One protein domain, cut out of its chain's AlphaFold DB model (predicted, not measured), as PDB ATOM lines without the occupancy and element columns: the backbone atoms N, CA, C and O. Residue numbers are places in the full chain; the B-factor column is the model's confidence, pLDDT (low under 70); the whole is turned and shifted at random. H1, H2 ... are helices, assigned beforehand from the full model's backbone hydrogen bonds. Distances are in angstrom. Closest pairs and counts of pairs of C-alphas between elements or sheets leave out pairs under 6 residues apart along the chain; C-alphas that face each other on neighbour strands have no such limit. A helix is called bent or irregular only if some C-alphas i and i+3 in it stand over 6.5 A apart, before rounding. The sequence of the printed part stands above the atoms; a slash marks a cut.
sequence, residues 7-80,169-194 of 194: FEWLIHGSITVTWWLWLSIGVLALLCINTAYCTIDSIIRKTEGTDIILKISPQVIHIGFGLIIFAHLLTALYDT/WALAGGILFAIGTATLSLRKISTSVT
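Overview. This is residues 7 to 80 and 169 to 194 of the 194 residues of an uncharacterized protein of Nitrospirae bacterium (UniProt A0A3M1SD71). Three long helices run lengthwise in a loose, rod-shaped layer: H2 and H3 form a helical hairpin that meets over part of its length, and H4 packs on H3 away from H2. The short H1 folds back at the beginning of H2, near the end of H3, while residues 189 to 194 stick out past H3. The printed part has 100 residues, with helices H1, H2, H3 and H4 in chain order and no named strand, all helix by class. It is loose, with a radius of gyration of the C-alphas of 17.7 A and spans of 59 by 26 by 21 A.

Arrangement. H2, residues 15 to 45, touches H3, residues 52 to 78, with residues 32 to 39 alone; the closest C-alphas, of Thr 39 and Gln 59, are 6.1 A apart. This hairpin has a shallow tilt of 29 degrees, opposite ways. H3 touches H4, residues 169 to 193, at a shallow tilt of 24 degrees, opposite ways; the closest C-alphas, of Gly 64 and Gly 173, are 3.9 A apart. H1, residues 7 to 12, only just touches H3, with 3 pairs of C-alphas within 8 A, the closest those of Phe 7 and Leu 77 at 6.1 A. H4 is apart from H1 and H2. Every O i to N i+4 pair is within hydrogen-bond range in H1 and H4, against 25 of 27 in H2 and 21 of 23 in H3.

Along the chain. H2 is 43.4 A long, from C-alpha 15 at (23.204, -38.492, 62.798); it is irregular, with C-alphas 17 and 20 7.6 A apart. H3 is 38.5 A, H4 36.4 A and H1 8.6 A long. H4 ends with C-alpha 193 at (-19.640, -27.293, 30.797).

Size, cuts and confidence. The two C-alphas farthest apart, of His 12 and Thr 194, are 59.3 A apart. Residues 81 to 168 are not printed; C-alphas 80 and 169 are 16.6 A apart across this cut. The link H1 to H2 is tight and H2 to H3 short. Residues 46 to 50 and 193 to 194 have pLDDT under 70.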
ATOM      1  N   PHE A   7      18.282 -47.721  54.093       85.69
ATOM      2  CA  PHE A   7      18.147 -47.852  55.545       85.69
ATOM      3  C   PHE A   7      19.414 -48.387  56.208       85.69
ATOM      4  O   PHE A   7      19.761 -47.938  57.299       85.69
ATOM      5  N   GLU A   8      20.143 -49.288  55.547       85.94
ATOM      6  CA  GLU A   8      21.426 -49.757  56.067       85.94
ATOM      7  C   GLU A   8      22.420 -48.594  56.153       85.94
ATOM      8  O   GLU A   8      23.078 -48.410  57.178       85.94
ATOM      9  N   TRP A   9      22.487 -47.766  55.110       87.31
ATOM     10  CA  TRP A   9      23.308 -46.559  55.120       87.31
ATOM     11  C   TRP A   9      22.863 -45.566  56.205       87.31
ATOM     12  O   TRP A   9      23.700 -45.017  56.921       87.31
ATOM     13  N   LEU A  10      21.553 -45.380  56.373       89.56
ATOM     14  CA  LEU A  10      20.956 -44.442  57.323       89.56
ATOM     15  C   LEU A  10      21.262 -44.798  58.788       89.56
ATOM     16  O   LEU A  10      21.500 -43.900  59.594       89.56
ATOM     17  N   ILE A  11      21.268 -46.095  59.118       89.94
ATOM     18  CA  ILE A  11      21.547 -46.612  60.469       89.94
ATOM     19  C   ILE A  11      23.031 -46.470  60.833       89.94
ATOM     20  O   ILE A  11      23.352 -46.195  61.986       89.94
ATOM     21  N   HIS A  12      23.936 -46.641  59.865       90.75
ATOM     22  CA  HIS A  12      25.384 -46.565  60.103       90.75
ATOM     23  C   HIS A  12      25.968 -45.159  59.891       90.75
ATOM     24  O   HIS A  12      27.104 -44.893  60.286       90.75
ATOM     25  N   GLY A  13      25.224 -44.260  59.243       88.75
ATOM     26  CA  GLY A  13      25.633 -42.882  59.006       88.75
ATOM     27  C   GLY A  13      25.595 -42.028  60.274       88.75
ATOM     28  O   GLY A  13      24.760 -42.217  61.155       88.75
ATOM     29  N   SER A  14      26.483 -41.033  60.355       92.75
ATOM     30  CA  SER A  14      26.455 -40.043  61.439       92.75
ATOM     31  C   SER A  14      25.130 -39.275  61.447       92.75
ATOM     32  O   SER A  14      24.719 -38.728  60.419       92.75
ATOM     33  N   ILE A  15      24.496 -39.173  62.621       93.38
ATOM     34  CA  ILE A  15      23.204 -38.492  62.798       93.38
ATOM     35  C   ILE A  15      23.243 -37.028  62.348       93.38
ATOM     36  O   ILE A  15      22.269 -36.520  61.797       93.38
ATOM     37  N   THR A  16      24.392 -36.362  62.479       94.75
ATOM     38  CA  THR A  16      24.593 -34.975  62.030       94.75
ATOM     39  C   THR A  16      24.386 -34.814  60.522       94.75
ATOM     40  O   THR A  16      24.009 -33.738  60.063       94.75
ATOM     41  N   VAL A  17      24.592 -35.882  59.747       92.06
ATOM     42  CA  VAL A  17      24.403 -35.895  58.289       92.06
ATOM     43  C   VAL A  17      23.033 -36.460  57.905       92.06
ATOM     44  O   VAL A  17      22.439 -35.991  56.937       92.06
ATOM     45  N   THR A  18      22.512 -37.446  58.645       94.69
ATOM     46  CA  THR A  18      21.302 -38.200  58.262       94.69
ATOM     47  C   THR A  18      19.993 -37.698  58.889       94.69
ATOM     48  O   THR A  18      18.922 -38.140  58.470       94.69
ATOM     49  N   TRP A  19      20.023 -36.765  59.851       94.62
ATOM     50  CA  TRP A  19      18.830 -36.321  60.599       94.62
ATOM     51  C   TRP A  19      17.682 -35.793  59.722       94.62
ATOM     52  O   TRP A  19      16.517 -36.084  59.993       94.62
ATOM     53  N   TRP A  20      17.983 -35.035  58.665       94.81
ATOM     54  CA  TRP A  20      16.962 -34.443  57.790       94.81
ATOM     55  C   TRP A  20      16.208 -35.520  57.006       94.81
ATOM     56  O   TRP A  20      15.015 -35.378  56.730       94.81
ATOM     57  N   LEU A  21      16.887 -36.622  56.681       91.25
ATOM     58  CA  LEU A  21      16.296 -37.749  55.979       91.25
ATOM     59  C   LEU A  21      15.397 -38.554  56.925       91.25
ATOM     60  O   LEU A  21      14.274 -38.880  56.548       91.25
ATOM     61  N   TRP A  22      15.820 -38.768  58.176       92.81
ATOM     62  CA  TRP A  22      14.956 -39.326  59.227       92.81
ATOM     63  C   TRP A  22      13.693 -38.487  59.447       92.81
ATOM     64  O   TRP A  22      12.591 -39.036  59.496       92.81
ATOM     65  N   LEU A  23      13.833 -37.159  59.521       94.19
ATOM     66  CA  LEU A  23      12.697 -36.245  59.642       94.19
ATOM     67  C   LEU A  23      11.759 -36.358  58.433       94.19
ATOM     68  O   LEU A  23      10.547 -36.447  58.608       94.19
ATOM     69  N   SER A  24      12.310 -36.406  57.218       91.44
ATOM     70  CA  SER A  24      11.531 -36.538  55.980       91.44
ATOM     71  C   SER A  24      10.739 -37.848  55.940       91.44
ATOM     72  O   SER A  24       9.556 -37.836  55.606       91.44
ATOM     73  N   ILE A  25      11.359 -38.965  56.345       90.62
ATOM     74  CA  ILE A  25      10.690 -40.269  56.483       90.62
ATOM     75  C   ILE A  25       9.561 -40.183  57.521       90.62
ATOM     76  O   ILE A  25       8.460 -40.669  57.267       90.62
ATOM     77  N   GLY A  26       9.802 -39.525  58.661       93.19
ATOM     78  CA  GLY A  26       8.793 -39.324  59.704       93.19
ATOM     79  C   GLY A  26       7.589 -38.502  59.230       93.19
ATOM     80  O   GLY A  26       6.446 -38.911  59.427       93.19
ATOM     81  N   VAL A  27       7.828 -37.376  58.549       93.44
ATOM     82  CA  VAL A  27       6.763 -36.535  57.972       93.44
ATOM     83  C   VAL A  27       5.974 -37.301  56.911       93.44
ATOM     84  O   VAL A  27       4.743 -37.248  56.907       93.44
ATOM     85  N   LEU A  28       6.658 -38.054  56.045       89.31
ATOM     86  CA  LEU A  28       6.009 -38.884  55.034       89.31
ATOM     87  C   LEU A  28       5.122 -39.962  55.676       89.31
ATOM     88  O   LEU A  28       3.984 -40.146  55.250       89.31
ATOM     89  N   ALA A  29       5.603 -40.625  56.732       90.56
ATOM     90  CA  ALA A  29       4.828 -41.616  57.473       90.56
ATOM     91  C   ALA A  29       3.563 -41.004  58.101       90.56
ATOM     92  O   ALA A  29       2.477 -41.567  57.963       90.56
ATOM     93  N   LEU A  30       3.677 -39.824  58.723       92.81
ATOM     94  CA  LEU A  30       2.528 -39.095  59.273       92.81
ATOM     95  C   LEU A  30       1.508 -38.730  58.190       92.81
ATOM     96  O   LEU A  30       0.305 -38.902  58.393       92.81
ATOM     97  N   LEU A  31       1.976 -38.278  57.024       88.69
ATOM     98  CA  LEU A  31       1.109 -37.950  55.897       88.69
ATOM     99  C   LEU A  31       0.380 -39.193  55.373       88.69
ATOM    100  O   LEU A  31      -0.824 -39.133  55.140       88.69
ATOM    101  N   CYS A  32       1.064 -40.334  55.249       88.94
ATOM    102  CA  CYS A  32       0.438 -41.599  54.861       88.94
ATOM    103  C   CYS A  32      -0.631 -42.057  55.862       88.94
ATOM    104  O   CYS A  32      -1.712 -42.465  55.437       88.94
ATOM    105  N   ILE A  33      -0.365 -41.956  57.168       91.12
ATOM    106  CA  ILE A  33      -1.339 -42.303  58.217       91.12
ATOM    107  C   ILE A  33      -2.567 -41.394  58.130       91.12
ATOM    108  O   ILE A  33      -3.697 -41.882  58.150       91.12
ATOM    109  N   ASN A  34      -2.354 -40.084  57.986       91.31
ATOM    110  CA  ASN A  34      -3.445 -39.126  57.846       91.31
ATOM    111  C   ASN A  34      -4.295 -39.421  56.600       91.31
ATOM    112  O   ASN A  34      -5.517 -39.508  56.684       91.31
ATOM    113  N   THR A  35      -3.652 -39.664  55.455       88.19
ATOM    114  CA  THR A  35      -4.332 -40.034  54.207       88.19
ATOM    115  C   THR A  35      -5.135 -41.326  54.361       88.19
ATOM    116  O   THR A  35      -6.287 -41.377  53.932       88.19
ATOM    117  N   ALA A  36      -4.579 -42.348  55.022       88.12
ATOM    118  CA  ALA A  36      -5.284 -43.597  55.295       88.12
ATOM    119  C   ALA A  36      -6.522 -43.370  56.177       88.12
ATOM    120  O   ALA A  36      -7.600 -43.872  55.858       88.12
ATOM    121  N   TYR A  37      -6.397 -42.567  57.239       89.25
ATOM    122  CA  TYR A  37      -7.519 -42.222  58.110       89.25
ATOM    123  C   TYR A  37      -8.623 -41.474  57.350       89.25
ATOM    124  O   TYR A  37      -9.787 -41.866  57.417       89.25
ATOM    125  N   CYS A  38      -8.267 -40.459  56.555       85.94
ATOM    126  CA  CYS A  38      -9.219 -39.724  55.717       85.94
ATOM    127  C   CYS A  38      -9.906 -40.624  54.678       85.94
ATOM    128  O   CYS A  38     -11.094 -40.452  54.395       85.94
ATOM    129  N   THR A  39      -9.175 -41.586  54.107       85.56
ATOM    130  CA  THR A  39      -9.734 -42.577  53.183       85.56
ATOM    131  C   THR A  39     -10.749 -43.477  53.875       85.56
ATOM    132  O   THR A  39     -11.866 -43.618  53.377       85.56
ATOM    133  N   ILE A  40     -10.406 -44.027  55.042       86.19
ATOM    134  CA  ILE A  40     -11.300 -44.897  55.819       86.19
ATOM    135  C   ILE A  40     -12.558 -44.131  56.251       86.19
ATOM    136  O   ILE A  40     -13.670 -44.599  56.006       86.19
ATOM    137  N   ASP A  41     -12.405 -42.932  56.819       85.19
ATOM    138  CA  ASP A  41     -13.530 -42.104  57.272       85.19
ATOM    139  C   ASP A  41     -14.478 -41.741  56.117       85.19
ATOM    140  O   ASP A  41     -15.700 -41.882  56.223       85.19
ATOM    141  N   SER A  42     -13.920 -41.362  54.962       80.62
ATOM    142  CA  SER A  42     -14.719 -41.038  53.781       80.62
ATOM    143  C   SER A  42     -15.441 -42.250  53.190       80.62
ATOM    144  O   SER A  42     -16.503 -42.056  52.598       80.62
ATOM    145  N   ILE A  43     -14.886 -43.462  53.288       80.25
ATOM    146  CA  ILE A  43     -15.555 -44.686  52.821       80.25
ATOM    147  C   ILE A  43     -16.723 -45.036  53.751       80.25
ATOM    148  O   ILE A  43     -17.802 -45.369  53.267       80.25
ATOM    149  N   ILE A  44     -16.536 -44.903  55.068       82.88
ATOM    150  CA  ILE A  44     -17.549 -45.258  56.072       82.88
ATOM    151  C   ILE A  44     -18.733 -44.278  56.061       82.88
ATOM    152  O   ILE A  44     -19.880 -44.702  56.176       82.88
ATOM    153  N   ARG A  45     -18.484 -42.967  55.935       74.69
ATOM    154  CA  ARG A  45     -19.522 -41.940  56.154       74.69
ATOM    155  C   ARG A  45     -20.328 -41.531  54.919       74.69
ATOM    156  O   ARG A  45     -21.325 -40.833  55.074       74.69
ATOM    157  N   LYS A  46     -19.900 -41.865  53.694       66.38
ATOM    158  CA  LYS A  46     -20.426 -41.230  52.460       66.38
ATOM    159  C   LYS A  46     -21.199 -42.158  51.516       66.38
ATOM    160  O   LYS A  46     -21.162 -41.953  50.297       66.38
ATOM    161  N   THR A  47     -21.942 -43.118  52.053       62.28
ATOM    162  CA  THR A  47     -22.700 -44.116  51.279       62.28
ATOM    163  C   THR A  47     -24.001 -43.623  50.633       62.28
ATOM    164  O   THR A  47     -24.547 -44.351  49.814       62.28
ATOM    165  N   GLU A  48     -24.466 -42.389  50.873       60.25
ATOM    166  CA  GLU A  48     -25.744 -41.911  50.307       60.25
ATOM    167  C   GLU A  48     -25.604 -40.653  49.414       60.25
ATOM    168  O   GLU A  48     -24.841 -39.726  49.705       60.25
ATOM    169  N   GLY A  49     -26.324 -40.647  48.281       63.12
ATOM    170  CA  GLY A  49     -26.885 -39.436  47.656       63.12
ATOM    171  C   GLY A  49     -26.103 -38.635  46.597       63.12
ATOM    172  O   GLY A  49     -26.657 -37.660  46.103       63.12
ATOM    173  N   THR A  50     -24.871 -38.980  46.196       61.66
ATOM    174  CA  THR A  50     -24.152 -38.214  45.140       61.66
ATOM    175  C   THR A  50     -23.304 -39.097  44.228       61.66
ATOM    176  O   THR A  50     -22.881 -40.175  44.642       61.66
ATOM    177  N   ASP A  51     -23.006 -38.582  43.029       74.62
ATOM    178  CA  ASP A  51     -22.260 -39.220  41.936       74.62
ATOM    179  C   ASP A  51     -21.042 -40.029  42.432       74.62
ATOM    180  O   ASP A  51     -20.014 -39.493  42.865       74.62
ATOM    181  N   ILE A  52     -21.203 -41.353  42.427       79.94
ATOM    182  CA  ILE A  52     -20.313 -42.328  43.076       79.94
ATOM    183  C   ILE A  52     -18.886 -42.232  42.513       79.94
ATOM    184  O   ILE A  52     -17.906 -42.406  43.240       79.94
ATOM    185  N   ILE A  53     -18.754 -41.872  41.235       81.31
ATOM    186  CA  ILE A  53     -17.468 -41.765  40.536       81.31
ATOM    187  C   ILE A  53     -16.610 -40.628  41.114       81.31
ATOM    188  O   ILE A  53     -15.410 -40.813  41.340       81.31
ATOM    189  N   LEU A  54     -17.211 -39.471  41.414       81.50
ATOM    190  CA  LEU A  54     -16.502 -38.329  42.010       81.50
ATOM    191  C   LEU A  54     -16.054 -38.614  43.451       81.50
ATOM    192  O   LEU A  54     -15.043 -38.072  43.894       81.50
ATOM    193  N   LYS A  55     -16.763 -39.492  44.170       80.75
ATOM    194  CA  LYS A  55     -16.389 -39.940  45.523       80.75
ATOM    195  C   LYS A  55     -15.277 -40.990  45.518       80.75
ATOM    196  O   LYS A  55     -14.401 -40.941  46.378       80.75
ATOM    197  N   ILE A  56     -15.305 -41.927  44.568       85.25
ATOM    198  CA  ILE A  56     -14.316 -43.011  44.469       85.25
ATOM    199  C   ILE A  56     -12.981 -42.504  43.916       85.25
ATOM    200  O   ILE A  56     -11.933 -42.976  44.351       85.25
ATOM    201  N   SER A  57     -12.992 -41.522  43.008       88.94
ATOM    202  CA  SER A  57     -11.763 -41.058  42.346       88.94
ATOM    203  C   SER A  57     -10.672 -40.604  43.337       88.94
ATOM    204  O   SER A  57      -9.556 -41.111  43.228       88.94
ATOM    205  N   PRO A  58     -10.954 -39.766  44.359       88.81
ATOM    206  CA  PRO A  58      -9.972 -39.435  45.396       88.81
ATOM    207  C   PRO A  58      -9.428 -40.652  46.158       88.81
ATOM    208  O   PRO A  58      -8.248 -40.688  46.491       88.81
ATOM    209  N   GLN A  59     -10.253 -41.679  46.390       90.75
ATOM    210  CA  GLN A  59      -9.817 -42.894  47.086       90.75
ATOM    211  C   GLN A  59      -8.872 -43.735  46.229       90.75
ATOM    212  O   GLN A  59      -7.859 -44.223  46.723       90.75
ATOM    213  N   VAL A  60      -9.153 -43.849  44.928       91.62
ATOM    214  CA  VAL A  60      -8.260 -44.522  43.974       91.62
ATOM    215  C   VAL A  60      -6.914 -43.796  43.887       91.62
ATOM    216  O   VAL A  60      -5.872 -44.449  43.873       91.62
ATOM    217  N   ILE A  61      -6.920 -42.458  43.908       93.69
ATOM    218  CA  ILE A  61      -5.696 -41.644  43.958       93.69
ATOM    219  C   ILE A  61      -4.905 -41.929  45.243       93.69
ATOM    220  O   ILE A  61      -3.702 -42.169  45.165       93.69
ATOM    221  N   HIS A  62      -5.558 -41.951  46.412       92.62
ATOM    222  CA  HIS A  62      -4.894 -42.235  47.691       92.62
ATOM    223  C   HIS A  62      -4.302 -43.644  47.752       92.62
ATOM    224  O   HIS A  62      -3.171 -43.806  48.205       92.62
ATOM    225  N   ILE A  63      -5.027 -44.654  47.261       92.31
ATOM    226  CA  ILE A  63      -4.515 -46.028  47.171       92.31
ATOM    227  C   ILE A  63      -3.315 -46.075  46.219       92.31
ATOM    228  O   ILE A  63      -2.285 -46.645  46.570       92.31
ATOM    229  N   GLY A  64      -3.412 -45.436  45.048       94.56
ATOM    230  CA  GLY A  64      -2.313 -45.356  44.086       94.56
ATOM    231  C   GLY A  64      -1.063 -44.704  44.680       94.56
ATOM    232  O   GLY A  64       0.023 -45.277  44.618       94.56
ATOM    233  N   PHE A  65      -1.224 -43.554  45.340       94.00
ATOM    234  CA  PHE A  65      -0.144 -42.876  46.057       94.00
ATOM    235  C   PHE A  65       0.444 -43.751  47.172       94.00
ATOM    236  O   PHE A  65       1.662 -43.892  47.269       94.00
ATOM    237  N   GLY A  66      -0.405 -44.399  47.974       92.31
ATOM    238  CA  GLY A  66       0.021 -45.310  49.034       92.31
ATOM    239  C   GLY A  66       0.861 -46.477  48.510       92.31
ATOM    240  O   GLY A  66       1.896 -46.786  49.094       92.31
ATOM    241  N   LEU A  67       0.474 -47.073  47.377       94.44
ATOM    242  CA  LEU A  67       1.252 -48.129  46.724       94.44
ATOM    243  C   LEU A  67       2.606 -47.632  46.203       94.44
ATOM    244  O   LEU A  67       3.588 -48.357  46.332       94.44
ATOM    245  N   ILE A  68       2.685 -46.412  45.661       94.75
ATOM    246  CA  ILE A  68       3.959 -45.811  45.227       94.75
ATOM    247  C   ILE A  68       4.889 -45.598  46.429       94.75
ATOM    248  O   ILE A  68       6.061 -45.967  46.376       94.75
ATOM    249  N   ILE A  69       4.380 -45.049  47.535       92.81
ATOM    250  CA  ILE A  69       5.190 -44.867  48.750       92.81
ATOM    251  C   ILE A  69       5.624 -46.216  49.330       92.81
ATOM    252  O   ILE A  69       6.786 -46.387  49.698       92.81
ATOM    253  N   PHE A  70       4.721 -47.196  49.361       91.38
ATOM    254  CA  PHE A  70       5.041 -48.552  49.795       91.38
ATOM    255  C   PHE A  70       6.111 -49.204  48.910       91.38
ATOM    256  O   PHE A  70       7.032 -49.832  49.427       91.38
ATOM    257  N   ALA A  71       6.044 -49.002  47.593       94.44
ATOM    258  CA  ALA A  71       7.066 -49.456  46.661       94.44
ATOM    259  C   ALA A  71       8.441 -48.877  47.004       94.44
ATOM    260  O   ALA A  71       9.396 -49.630  47.156       94.44
ATOM    261  N   HIS A  72       8.525 -47.560  47.207       91.38
ATOM    262  CA  HIS A  72       9.773 -46.907  47.600       91.38
ATOM    263  C   HIS A  72      10.296 -47.391  48.953       91.38
ATOM    264  O   HIS A  72      11.506 -47.522  49.113       91.38
ATOM    265  N   LEU A  73       9.412 -47.692  49.907       90.50
ATOM    266  CA  LEU A  73       9.802 -48.305  51.175       90.50
ATOM    267  C   LEU A  73      10.405 -49.701  50.956       90.50
ATOM    268  O   LEU A  73      11.456 -50.003  51.518       90.50
ATOM    269  N   LEU A  74       9.777 -50.537  50.121       91.75
ATOM    270  CA  LEU A  74      10.296 -51.865  49.789       91.75
ATOM    271  C   LEU A  74      11.655 -51.792  49.092       91.75
ATOM    272  O   LEU A  74      12.564 -52.520  49.486       91.75
ATOM    273  N   THR A  75      11.806 -50.912  48.102       90.62
ATOM    274  CA  THR A  75      13.092 -50.664  47.440       90.62
ATOM    275  C   THR A  75      14.115 -50.180  48.475       90.62
ATOM    276  O   THR A  75      15.160 -50.787  48.644       90.62
ATOM    277  N   ALA A  76      13.799 -49.181  49.297       87.56
ATOM    278  CA  ALA A  76      14.735 -48.675  50.305       87.56
ATOM    279  C   ALA A  76      15.215 -49.737  51.321       87.56
ATOM    280  O   ALA A  76      16.325 -49.608  51.847       87.56
ATOM    281  N   LEU A  77      14.390 -50.750  51.615       88.25
ATOM    282  CA  LEU A  77      14.694 -51.827  52.564       88.25
ATOM    283  C   LEU A  77      15.426 -53.020  51.937       88.25
ATOM    284  O   LEU A  77      16.291 -53.604  52.585       88.25
ATOM    285  N   TYR A  78      15.049 -53.411  50.721       87.31
ATOM    286  CA  TYR A  78      15.408 -54.712  50.146       87.31
ATOM    287  C   TYR A  78      16.059 -54.627  48.768       87.31
ATOM    288  O   TYR A  78      16.349 -55.666  48.171       87.31
ATOM    289  N   ASP A  79      16.248 -53.419  48.243       88.06
ATOM    290  CA  ASP A  79      16.942 -53.221  46.984       88.06
ATOM    291  C   ASP A  79      18.396 -53.676  47.084       88.06
ATOM    292  O   ASP A  79      19.085 -53.447  48.078       88.06
ATOM    293  N   THR A  80      18.860 -54.352  46.041       85.75
ATOM    294  CA  THR A  80      20.240 -54.827  45.961       85.75
ATOM    295  C   THR A  80      20.767 -54.558  44.570       85.75
ATOM    296  O   THR A  80      20.199 -55.027  43.585       85.75
ATOM    297  N   TRP A 169       4.998 -52.714  42.488       96.19
ATOM    298  CA  TRP A 169       4.098 -51.910  43.313       96.19
ATOM    299  C   TRP A 169       4.070 -50.451  42.864       96.19
ATOM    300  O   TRP A 169       2.996 -49.855  42.811       96.19
ATOM    301  N   ALA A 170       5.222 -49.902  42.465       96.19
ATOM    302  CA  ALA A 170       5.314 -48.554  41.915       96.19
ATOM    303  C   ALA A 170       4.513 -48.442  40.613       96.19
ATOM    304  O   ALA A 170       3.747 -47.495  40.440       96.19
ATOM    305  N   LEU A 171       4.626 -49.441  39.728       96.88
ATOM    306  CA  LEU A 171       3.855 -49.492  38.488       96.88
ATOM    307  C   LEU A 171       2.348 -49.587  38.760       96.88
ATOM    308  O   LEU A 171       1.576 -48.802  38.211       96.88
ATOM    309  N   ALA A 172       1.926 -50.513  39.625       97.19
ATOM    310  CA  ALA A 172       0.518 -50.675  39.985       97.19
ATOM    311  C   ALA A 172      -0.060 -49.392  40.611       97.19
ATOM    312  O   ALA A 172      -1.128 -48.928  40.210       97.19
ATOM    313  N   GLY A 173       0.676 -48.784  41.546       96.75
ATOM    314  CA  GLY A 173       0.303 -47.520  42.171       96.75
ATOM    315  C   GLY A 173       0.222 -46.364  41.175       96.75
ATOM    316  O   GLY A 173      -0.758 -45.620  41.187       96.75
ATOM    317  N   GLY A 174       1.190 -46.261  40.259       97.31
ATOM    318  CA  GLY A 174       1.208 -45.264  39.186       97.31
ATOM    319  C   GLY A 174       0.011 -45.378  38.242       97.31
ATOM    320  O   GLY A 174      -0.613 -44.365  37.923       97.31
ATOM    321  N   ILE A 175      -0.367 -46.601  37.857       98.00
ATOM    322  CA  ILE A 175      -1.556 -46.854  37.032       98.00
ATOM    323  C   ILE A 175      -2.826 -46.399  37.762       98.00
ATOM    324  O   ILE A 175      -3.623 -45.654  37.191       98.00
ATOM    325  N   LEU A 176      -3.013 -46.795  39.027       96.38
ATOM    326  CA  LEU A 176      -4.187 -46.387  39.809       96.38
ATOM    327  C   LEU A 176      -4.250 -44.868  39.988       96.38
ATOM    328  O   LEU A 176      -5.298 -44.261  39.763       96.38
ATOM    329  N   PHE A 177      -3.122 -44.247  40.331       95.75
ATOM    330  CA  PHE A 177      -3.022 -42.801  40.489       95.75
ATOM    331  C   PHE A 177      -3.403 -42.065  39.196       95.75
ATOM    332  O   PHE A 177      -4.196 -41.118  39.231       95.75
ATOM    333  N   ALA A 178      -2.899 -42.529  38.047       96.69
ATOM    334  CA  ALA A 178      -3.215 -41.962  36.741       96.69
ATOM    335  C   ALA A 178      -4.707 -42.107  36.396       96.69
ATOM    336  O   ALA A 178      -5.343 -41.122  36.021       96.69
ATOM    337  N   ILE A 179      -5.286 -43.300  36.583       95.44
ATOM    338  CA  ILE A 179      -6.712 -43.561  36.326       95.44
ATOM    339  C   ILE A 179      -7.598 -42.681  37.214       95.44
ATOM    340  O   ILE A 179      -8.535 -42.052  36.716       95.44
ATOM    341  N   GLY A 180      -7.305 -42.611  38.515       92.88
ATOM    342  CA  GLY A 180      -8.073 -41.802  39.459       92.88
ATOM    343  C   GLY A 180      -8.012 -40.310  39.119       92.88
ATOM    344  O   GLY A 180      -9.043 -39.637  39.089       92.88
ATOM    345  N   THR A 181      -6.824 -39.810  38.770       93.31
ATOM    346  CA  THR A 181      -6.613 -38.406  38.383       93.31
ATOM    347  C   THR A 181      -7.322 -38.058  37.076       93.31
ATOM    348  O   THR A 181      -8.010 -37.034  36.997       93.31
ATOM    349  N   ALA A 182      -7.200 -38.913  36.056       94.00
ATOM    350  CA  ALA A 182      -7.866 -38.720  34.771       94.00
ATOM    351  C   ALA A 182      -9.391 -38.722  34.935       94.00
ATOM    352  O   ALA A 182     -10.068 -37.823  34.437       94.00
ATOM    353  N   THR A 183      -9.926 -39.677  35.702       91.62
ATOM    354  CA  THR A 183     -11.368 -39.796  35.958       91.62
ATOM    355  C   THR A 183     -11.915 -38.559  36.668       91.62
ATOM    356  O   THR A 183     -12.921 -37.997  36.229       91.62
ATOM    357  N   LEU A 184     -11.232 -38.092  37.719       89.50
ATOM    358  CA  LEU A 184     -11.625 -36.888  38.452       89.50
ATOM    359  C   LEU A 184     -11.611 -35.645  37.551       89.50
ATOM    360  O   LEU A 184     -12.554 -34.854  37.572       89.50
ATOM    361  N   SER A 185     -10.562 -35.491  36.741       89.75
ATOM    362  CA  SER A 185     -10.381 -34.328  35.865       89.75
ATOM    363  C   SER A 185     -11.436 -34.283  34.761       89.75
ATOM    364  O   SER A 185     -12.100 -33.263  34.586       89.75
ATOM    365  N   LEU A 186     -11.650 -35.402  34.062       90.38
ATOM    366  CA  LEU A 186     -12.636 -35.502  32.983       90.38
ATOM    367  C   LEU A 186     -14.060 -35.260  33.492       90.38
ATOM    368  O   LEU A 186     -14.824 -34.524  32.869       90.38
ATOM    369  N   ARG A 187     -14.413 -35.834  34.650       85.62
ATOM    370  CA  ARG A 187     -15.740 -35.641  35.248       85.62
ATOM    371  C   ARG A 187     -15.957 -34.205  35.703       85.62
ATOM    372  O   ARG A 187     -17.005 -33.648  35.399       85.62
ATOM    373  N   LYS A 188     -14.964 -33.585  36.349       81.69
ATOM    374  CA  LYS A 188     -15.056 -32.187  36.792       81.69
ATOM    375  C   LYS A 188     -15.232 -31.219  35.617       81.69
ATOM    376  O   LYS A 188     -16.051 -30.308  35.707       81.69
ATOM    377  N   ILE A 189     -14.506 -31.440  34.519       81.88
ATOM    378  CA  ILE A 189     -14.653 -30.644  33.291       81.88
ATOM    379  C   ILE A 189     -16.061 -30.830  32.716       81.88
ATOM    380  O   ILE A 189     -16.745 -29.840  32.468       81.88
ATOM    381  N   SER A 190     -16.534 -32.073  32.586       75.31
ATOM    382  CA  SER A 190     -17.878 -32.356  32.069       75.31
ATOM    383  C   SER A 190     -18.980 -31.682  32.887       75.31
ATOM    384  O   SER A 190     -19.922 -31.174  32.296       75.31
ATOM    385  N   THR A 191     -18.861 -31.647  34.218       72.56
ATOM    386  CA  THR A 191     -19.843 -30.983  35.091       72.56
ATOM    387  C   THR A 191     -19.764 -29.458  35.063       72.56
ATOM    388  O   THR A 191     -20.695 -28.811  35.512       72.56
ATOM    389  N   SER A 192     -18.655 -28.873  34.590       70.31
ATOM    390  CA  SER A 192     -18.492 -27.411  34.484       70.31
ATOM    391  C   SER A 192     -18.969 -26.825  33.152       70.31
ATOM    392  O   SER A 192     -19.064 -25.609  33.024       70.31
ATOM    393  N   VAL A 193     -19.215 -27.681  32.155       64.25
ATOM    394  CA  VAL A 193     -19.640 -27.293  30.797       64.25
ATOM    395  C   VAL A 193     -21.167 -27.382  30.628       64.25
ATOM    396  O   VAL A 193     -21.711 -26.822  29.680       64.25
ATOM    397  N   THR A 194     -21.854 -28.049  31.555       52.84
ATOM    398  CA  THR A 194     -23.321 -28.084  31.704       52.84
ATOM    399  C   THR A 194     -23.779 -27.131  32.788       52.84
ATOM    400  O   THR A 194     -24.778 -26.423  32.554       52.84
TER     401      THR A 194